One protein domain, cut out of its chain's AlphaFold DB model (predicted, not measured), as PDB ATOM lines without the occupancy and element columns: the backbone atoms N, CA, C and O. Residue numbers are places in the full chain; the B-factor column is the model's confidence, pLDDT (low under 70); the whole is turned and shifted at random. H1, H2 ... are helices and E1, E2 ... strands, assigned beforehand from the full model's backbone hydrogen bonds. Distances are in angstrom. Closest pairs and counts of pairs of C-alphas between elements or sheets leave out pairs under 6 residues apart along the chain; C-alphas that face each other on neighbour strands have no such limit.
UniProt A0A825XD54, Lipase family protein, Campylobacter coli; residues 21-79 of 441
ATOM      1  N   ASN A  21      35.938  15.555 -28.762       86.50
ATOM      2  CA  ASN A  21      34.647  15.723 -29.400       86.50
ATOM      3  C   ASN A  21      34.348  17.221 -29.504       86.50
ATOM      4  O   ASN A  21      33.982  17.861 -28.517       86.50
ATOM      5  N   LEU A  22      34.540  17.781 -30.700       88.50
ATOM      6  CA  LEU A  22      34.487  19.227 -30.936       88.50
ATOM      7  C   LEU A  22      33.256  19.667 -31.747       88.50
ATOM      8  O   LEU A  22      33.160  20.830 -32.128       88.50
ATOM      9  N   ILE A  23      32.305  18.761 -32.004       82.94
ATOM     10  CA  ILE A  23      31.148  18.966 -32.904       82.94
ATOM     11  C   ILE A  23      30.331  20.213 -32.540       82.94
ATOM     12  O   ILE A  23      29.796  20.892 -33.411       82.94
ATOM     13  N   TYR A  24      30.255  20.526 -31.249       81.88
ATOM     14  CA  TYR A  24      29.343  21.524 -30.690       81.88
ATOM     15  C   TYR A  24      29.999  22.880 -30.407       81.88
ATOM     16  O   TYR A  24      29.379  23.746 -29.793       81.88
ATOM     17  N   ILE A  25      31.269  23.046 -30.788       82.75
ATOM     18  CA  ILE A  25      32.089  24.230 -30.479       82.75
ATOM     19  C   ILE A  25      32.766  24.803 -31.725       82.75
ATOM     20  O   ILE A  25      33.861  25.371 -31.641       82.75
ATOM     21  N   ASP A  26      32.127  24.659 -32.886       72.69
ATOM     22  CA  ASP A  26      32.644  25.221 -34.131       72.69
ATOM     23  C   ASP A  26      32.766  26.750 -34.039       72.69
ATOM     24  O   ASP A  26      31.917  27.443 -33.470       72.69
ATOM     25  N   GLY A  27      33.889  27.289 -34.514       77.81
ATOM     26  CA  GLY A  27      34.230  28.698 -34.324       77.81
ATOM     27  C   GLY A  27      34.312  29.139 -32.855       77.81
ATOM     28  O   GLY A  27      34.230  30.339 -32.601       77.81
ATOM     29  N   GLN A  28      34.441  28.200 -31.904       82.94
ATOM     30  CA  GLN A  28      34.293  28.404 -30.454       82.94
ATOM     31  C   GLN A  28      32.895  28.888 -30.013       82.94
ATOM     32  O   GLN A  28      32.757  29.502 -28.954       82.94
ATOM     33  N   LYS A  29      31.847  28.629 -30.804       75.38
ATOM     34  CA  LYS A  29      30.466  29.016 -30.482       75.38
ATOM     35  C   LYS A  29      29.676  27.826 -29.946       75.38
ATOM     36  O   LYS A  29      29.725  26.748 -30.520       75.38
ATOM     37  N   THR A  30      28.926  28.042 -28.868       71.81
ATOM     38  CA  THR A  30      28.042  27.052 -28.238       71.81
ATOM     39  C   THR A  30      26.594  27.456 -28.477       71.81
ATOM     40  O   THR A  30      25.935  27.987 -27.590       71.81
ATOM     41  N   ASN A  31      26.105  27.312 -29.707       63.16
ATOM     42  CA  ASN A  31      24.736  27.728 -30.009       63.16
ATOM     43  C   ASN A  31      23.749  26.804 -29.272       63.16
ATOM     44  O   ASN A  31      23.571  25.660 -29.669       63.16
ATOM     45  N   ASP A  32      23.158  27.317 -28.190       75.38
ATOM     46  CA  ASP A  32      22.006  26.759 -27.468       75.38
ATOM     47  C   ASP A  32      22.218  25.401 -26.770       75.38
ATOM     48  O   ASP A  32      21.267  24.679 -26.475       75.38
ATOM     49  N   PHE A  33      23.469  25.072 -26.433       85.81
ATOM     50  CA  PHE A  33      23.805  23.842 -25.709       85.81
ATOM     51  C   PHE A  33      23.941  24.048 -24.198       85.81
ATOM     52  O   PHE A  33      24.498  25.039 -23.708       85.81
ATOM     53  N   THR A  34      23.538  23.026 -23.452       88.00
ATOM     54  CA  THR A  34      23.852  22.867 -22.029       88.00
ATOM     55  C   THR A  34      24.539  21.530 -21.788       88.00
ATOM     56  O   THR A  34      24.555  20.671 -22.667       88.00
ATOM     57  N   ILE A  35      25.155  21.353 -20.623       89.00
ATOM     58  CA  ILE A  35      25.780  20.087 -20.240       89.00
ATOM     59  C   ILE A  35      25.330  19.637 -18.861       89.00
ATOM     60  O   ILE A  35      25.046  20.467 -18.005       89.00
ATOM     61  N   GLY A  36      25.331  18.331 -18.625       88.31
ATOM     62  CA  GLY A  36      25.043  17.749 -17.316       88.31
ATOM     63  C   GLY A  36      25.608  16.343 -17.186       88.31
ATOM     64  O   GLY A  36      26.150  15.780 -18.132       88.31
ATOM     65  N   THR A  37      25.530  15.770 -15.994       87.56
ATOM     66  CA  THR A  37      26.195  14.498 -15.665       87.56
ATOM     67  C   THR A  37      25.354  13.258 -15.972       87.56
ATOM     68  O   THR A  37      25.895  12.153 -16.042       87.56
ATOM     69  N   GLU A  38      24.049  13.413 -16.191       83.19
ATOM     70  CA  GLU A  38      23.120  12.296 -16.381       83.19
ATOM     71  C   GLU A  38      22.680  12.140 -17.837       83.19
ATOM     72  O   GLU A  38      22.561  13.092 -18.589       83.19
ATOM     73  N   ARG A  39      22.397  10.923 -18.296       75.00
ATOM     74  CA  ARG A  39      22.005  10.738 -19.705       75.00
ATOM     75  C   ARG A  39      20.587  11.242 -20.002       75.00
ATOM     76  O   ARG A  39      20.275  11.572 -21.144       75.00
ATOM     77  N   ILE A  40      19.717  11.212 -18.996       71.69
ATOM     78  CA  ILE A  40      18.287  11.501 -19.098       71.69
ATOM     79  C   ILE A  40      17.894  12.184 -17.789       71.69
ATOM     80  O   ILE A  40      17.766  11.468 -16.808       71.69
ATOM     81  N   LEU A  41      17.743  13.516 -17.776       61.84
ATOM     82  CA  LEU A  41      16.912  14.305 -16.846       61.84
ATOM     83  C   LEU A  41      17.069  15.811 -17.149       61.84
ATOM     84  O   LEU A  41      18.173  16.300 -17.363       61.84
ATOM     85  N   LYS A  42      15.937  16.530 -17.188       56.62
ATOM     86  CA  LYS A  42      15.817  17.995 -17.344       56.62
ATOM     87  C   LYS A  42      15.632  18.694 -15.983       56.62
ATOM     88  O   LYS A  42      15.020  19.757 -15.924       56.62
ATOM     89  N   ASP A  43      16.094  18.098 -14.884       57.56
ATOM     90  CA  ASP A  43      16.029  18.772 -13.585       57.56
ATOM     91  C   ASP A  43      17.189  19.768 -13.495       57.56
ATOM     92  O   ASP A  43      18.365  19.403 -13.537       57.56
ATOM     93  N   GLY A  44      16.841  21.055 -13.446       58.88
ATOM     94  CA  GLY A  44      17.761  22.175 -13.668       58.88
ATOM     95  C   GLY A  44      18.891  22.343 -12.647       58.88
ATOM     96  O   GLY A  44      19.707  23.242 -12.819       58.88
ATOM     97  N   GLU A  45      18.970  21.510 -11.606       67.31
ATOM     98  CA  GLU A  45      20.014  21.595 -10.575       67.31
ATOM     99  C   GLU A  45      21.375  21.032 -11.032       67.31
ATOM    100  O   GLU A  45      22.403  21.454 -10.509       67.31
ATOM    101  N   ASN A  46      21.404  20.144 -12.037       75.12
ATOM    102  CA  ASN A  46      22.628  19.484 -12.531       75.12
ATOM    103  C   ASN A  46      23.025  19.901 -13.961       75.12
ATOM    104  O   ASN A  46      23.805  19.206 -14.619       75.12
ATOM    105  N   ILE A  47      22.464  21.007 -14.459       83.19
ATOM    106  CA  ILE A  47      22.701  21.512 -15.813       83.19
ATOM    107  C   ILE A  47      23.543  22.785 -15.742       83.19
ATOM    108  O   ILE A  47      23.205  23.747 -15.057       83.19
ATOM    109  N   GLU A  48      24.629  22.816 -16.505       87.88
ATOM    110  CA  GLU A  48      25.487  23.982 -16.659       87.88
ATOM    111  C   GLU A  48      25.481  24.495 -18.099       87.88
ATOM    112  O   GLU A  48      25.261  23.759 -19.064       87.88
ATOM    113  N   LYS A  49      25.822  25.775 -18.264       87.88
ATOM    114  CA  LYS A  49      26.078  26.351 -19.584       87.88
ATOM    115  C   LYS A  49      27.253  25.639 -20.258       87.88
ATOM    116  O   LYS A  49      28.317  25.476 -19.645       87.88
ATOM    117  N   PHE A  50      27.071  25.264 -21.524       88.50
ATOM    118  CA  PHE A  50      28.147  24.717 -22.335       88.50
ATOM    119  C   PHE A  50      29.066  25.839 -22.826       88.50
ATOM    120  O   PHE A  50      28.614  26.828 -23.410       88.50
ATOM    121  N   GLU A  51      30.367  25.692 -22.581       87.50
ATOM    122  CA  GLU A  51      31.383  26.675 -22.957       87.50
ATOM    123  C   GLU A  51      32.575  25.978 -23.610       87.50
ATOM    124  O   GLU A  51      32.913  24.847 -23.258       87.50
ATOM    125  N   TYR A  52      33.230  26.671 -24.546       87.25
ATOM    126  CA  TYR A  52      34.315  26.126 -25.366       87.25
ATOM    127  C   TYR A  52      35.394  25.409 -24.540       87.25
ATOM    128  O   TYR A  52      35.774  24.282 -24.851       87.25
ATOM    129  N   TYR A  53      35.847  26.024 -23.446       89.31
ATOM    130  CA  TYR A  53      36.885  25.427 -22.611       89.31
ATOM    131  C   TYR A  53      36.410  24.125 -21.934       89.31
ATOM    132  O   TYR A  53      37.213  23.214 -21.753       89.31
ATOM    133  N   LYS A  54      35.118  23.982 -21.602       89.69
ATOM    134  CA  LYS A  54      34.595  22.787 -20.916       89.69
ATOM    135  C   LYS A  54      34.709  21.539 -21.786       89.69
ATOM    136  O   LYS A  54      35.068  20.487 -21.274       89.69
ATOM    137  N   ALA A  55      34.519  21.667 -23.100       88.31
ATOM    138  CA  ALA A  55      34.678  20.554 -24.041       88.31
ATOM    139  C   ALA A  55      36.105  19.979 -24.078       88.31
ATOM    140  O   ALA A  55      36.299  18.804 -24.383       88.31
ATOM    141  N   LEU A  56      37.100  20.806 -23.751       90.69
ATOM    142  CA  LEU A  56      38.508  20.418 -23.711       90.69
ATOM    143  C   LEU A  56      38.931  19.894 -22.331       90.69
ATOM    144  O   LEU A  56      39.982  19.267 -22.213       90.69
ATOM    145  N   SER A  57      38.152  20.189 -21.286       93.12
ATOM    146  CA  SER A  57      38.512  19.893 -19.901       93.12
ATOM    147  C   SER A  57      38.148  18.469 -19.497       93.12
ATOM    148  O   SER A  57      37.037  17.982 -19.711       93.12
ATOM    149  N   LYS A  58      39.087  17.844 -18.790       92.81
ATOM    150  CA  LYS A  58      38.939  16.551 -18.135       92.81
ATOM    151  C   LYS A  58      37.848  16.546 -17.077       92.81
ATOM    152  O   LYS A  58      37.247  15.500 -16.850       92.81
ATOM    153  N   ASP A  59      37.587  17.677 -16.435       91.88
ATOM    154  CA  ASP A  59      36.597  17.756 -15.359       91.88
ATOM    155  C   ASP A  59      35.167  17.570 -15.894       91.88
ATOM    156  O   ASP A  59      34.277  17.157 -15.156       91.88
ATOM    157  N   TYR A  60      34.982  17.773 -17.204       91.12
ATOM    158  CA  TYR A  60      33.707  17.613 -17.894       91.12
ATOM    159  C   TYR A  60      33.664  16.404 -18.844       91.12
ATOM    160  O   TYR A  60      32.657  16.209 -19.510       91.12
ATOM    161  N   LYS A  61      34.698  15.546 -18.889       90.25
ATOM    162  CA  LYS A  61      34.874  14.433 -19.860       90.25
ATOM    163  C   LYS A  61      33.780  13.351 -19.908       90.25
ATOM    164  O   LYS A  61      33.934  12.355 -20.597       90.25
ATOM    165  N   ASP A  62      32.786  13.423 -19.041       90.00
ATOM    166  CA  ASP A  62      31.695  12.449 -18.956       90.00
ATOM    167  C   ASP A  62      30.330  13.140 -18.961       90.00
ATOM    168  O   ASP A  62      29.302  12.465 -18.906       90.00
ATOM    169  N   TYR A  63      30.327  14.472 -19.060       90.81
ATOM    170  CA  TYR A  63      29.112  15.251 -19.170       90.81
ATOM    171  C   TYR A  63      28.477  15.002 -20.532       90.81
ATOM    172  O   TYR A  63      29.155  14.980 -21.563       90.81
ATOM    173  N   PHE A  64      27.165  14.836 -20.509       88.06
ATOM    174  CA  PHE A  64      26.301  14.778 -21.667       88.06
ATOM    175  C   PHE A  64      25.984  16.196 -22.128       88.06
ATOM    176  O   PHE A  64      25.753  17.080 -21.306       88.06
ATOM    177  N   ILE A  65      25.988  16.404 -23.438       86.75
ATOM    178  CA  ILE A  65      25.549  17.653 -24.066       86.75
ATOM    179  C   ILE A  65      24.062  17.546 -24.350       86.75
ATOM    180  O   ILE A  65      23.668  16.559 -24.956       86.75
ATOM    181  N   TYR A  66      23.271  18.553 -23.988       83.88
ATOM    182  CA  TYR A  66      21.853  18.652 -24.328       83.88
ATOM    183  C   TYR A  66      21.566  19.850 -25.225       83.88
ATOM    184  O   TYR A  66      22.214  20.895 -25.118       83.88
ATOM    185  N   ASP A  67      20.531  19.694 -26.041       81.81
ATOM    186  CA  ASP A  67      19.921  20.730 -26.865       81.81
ATOM    187  C   ASP A  67      18.386  20.597 -26.840       81.81
ATOM    188  O   ASP A  67      17.825  19.719 -26.175       81.81
ATOM    189  N   ASP A  68      17.699  21.479 -27.564       74.94
ATOM    190  CA  ASP A  68      16.236  21.483 -27.677       74.94
ATOM    191  C   ASP A  68      15.675  20.415 -28.648       74.94
ATOM    192  O   ASP A  68      14.491  20.448 -28.996       74.94
ATOM    193  N   SER A  69      16.484  19.449 -29.101       71.81
ATOM    194  CA  SER A  69      16.111  18.462 -30.122       71.81
ATOM    195  C   SER A  69      15.820  17.053 -29.563       71.81
ATOM    196  O   SER A  69      16.001  16.752 -28.387       71.81
ATOM    197  N   LEU A  70      15.334  16.147 -30.425       54.75
ATOM    198  CA  LEU A  70      15.014  14.737 -30.118       54.75
ATOM    199  C   LEU A  70      16.260  13.808 -30.123       54.75
ATOM    200  O   LEU A  70      16.133  12.605 -30.369       54.75
ATOM    201  N   ALA A  71      17.467  14.346 -29.915       62.00
ATOM    202  CA  ALA A  71      18.732  13.697 -30.272       62.00
ATOM    203  C   ALA A  71      19.419  12.863 -29.168       62.00
ATOM    204  O   ALA A  71      19.102  12.907 -27.981       62.00
ATOM    205  N   PHE A  72      20.402  12.071 -29.614       66.25
ATOM    206  CA  PHE A  72      21.346  11.321 -28.786       66.25
ATOM    207  C   PHE A  72      22.421  12.263 -28.233       66.25
ATOM    208  O   PHE A  72      23.161  12.864 -29.006       66.25
ATOM    209  N   TYR A  73      22.539  12.338 -26.910       75.62
ATOM    210  CA  TYR A  73      23.479  13.214 -26.211       75.62
ATOM    211  C   TYR A  73      24.865  12.560 -26.093       75.62
ATOM    212  O   TYR A  73      25.017  11.597 -25.329       75.62
ATOM    213  N   PRO A  74      25.887  13.005 -26.847       79.75
ATOM    214  CA  PRO A  74      27.224  12.464 -26.691       79.75
ATOM    215  C   PRO A  74      27.862  12.988 -25.412       79.75
ATOM    216  O   PRO A  74      27.502  14.042 -24.881       79.75
ATOM    217  N   LYS A  75      28.867  12.249 -24.955       88.44
ATOM    218  CA  LYS A  75      29.738  12.710 -23.888       88.44
ATOM    219  C   LYS A  75      30.805  13.639 -24.451       88.44
ATOM    220  O   LYS A  75      31.337  13.404 -25.544       88.44
ATOM    221  N   LEU A  76      31.146  14.660 -23.678       90.19
ATOM    222  CA  LEU A  76      32.442  15.314 -23.812       90.19
ATOM    223  C   LEU A  76      33.544  14.295 -23.528       90.19
ATOM    224  O   LEU A  76      33.285  13.265 -22.931       90.19
ATOM    225  N   ASN A  77      34.765  14.541 -23.980       90.50
ATOM    226  CA  ASN A  77      35.889  13.626 -23.755       90.50
ATOM    227  C   ASN A  77      37.235  14.367 -23.716       90.50
ATOM    228  O   ASN A  77      38.279  13.768 -23.971       90.50
ATOM    229  N   GLY A  78      37.213  15.670 -23.420       90.88
ATOM    230  CA  GLY A  78      38.422  16.445 -23.188       90.88
ATOM    231  C   GLY A  78      39.275  15.815 -22.090       90.88
ATOM    232  O   GLY A  78      38.758  15.307 -21.098       90.88
ATOM    233  N   GLU A  79      40.594  15.823 -22.259       92.12
ATOM    234  CA  GLU A  79      41.528  15.245 -21.283       92.12
ATOM    235  C   GLU A  79      42.468  16.268 -20.645       92.12
ATOM    236  O   GLU A  79      43.248  15.914 -19.748       92.12
TER     237      GLU A  79
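Overview. This is residues 21 to 79 of the 441 residues of the protein "Lipase family protein" of Campylobacter coli (UniProt A0A825XD54). What is the shape? There is little regular structure: mostly loops, with a small antiparallel sheet, E2 - E1 - E3, and one short helix, H1, off it. How large is it? The 59 printed residues, 14 in named elements of mixed class (E1, E2, H1, E3 along the chain), are compact, with radius of gyration of the C-alphas 10.4 A and spans 27 by 21 by 18 A.

Arrangement. How do strands pair? E1, residues 34 to 36, and E2, residues 47 to 49, form an antiparallel hairpin, 141 degrees; N 35 and O 48, 2.9 A, are within hydrogen-bond range. E3, residues 64 to 66, is antiparallel to E1, 146 degrees; N 34 and O 66, 3.0 A, are within range. Where is the helix? H1, residues 52 to 56, is not on the sheet, with 3 pairs of C-alphas within 10 A. E2, H1 and E3 form a split strand-helix-strand unit, two strands of one sheet that are not neighbours, with H1 between them along the chain and E1 between them in the sheet; its crossover is right-handed. H1 has 0 of 1 O i to N i+4 but 2 of 2 O i to N i+3 pairs within range.

Along the chain. Where does E1 begin? C-alpha 34 is at (23.852, 22.867, -22.029). Where does E3 end? C-alpha 66 is at (21.853, 18.652, -24.328).

Size, cuts and confidence. Any cut? The printed part has no cut. Where is confidence low? Residues 31, 41 to 45 and 70 to 72 have pLDDT under 70.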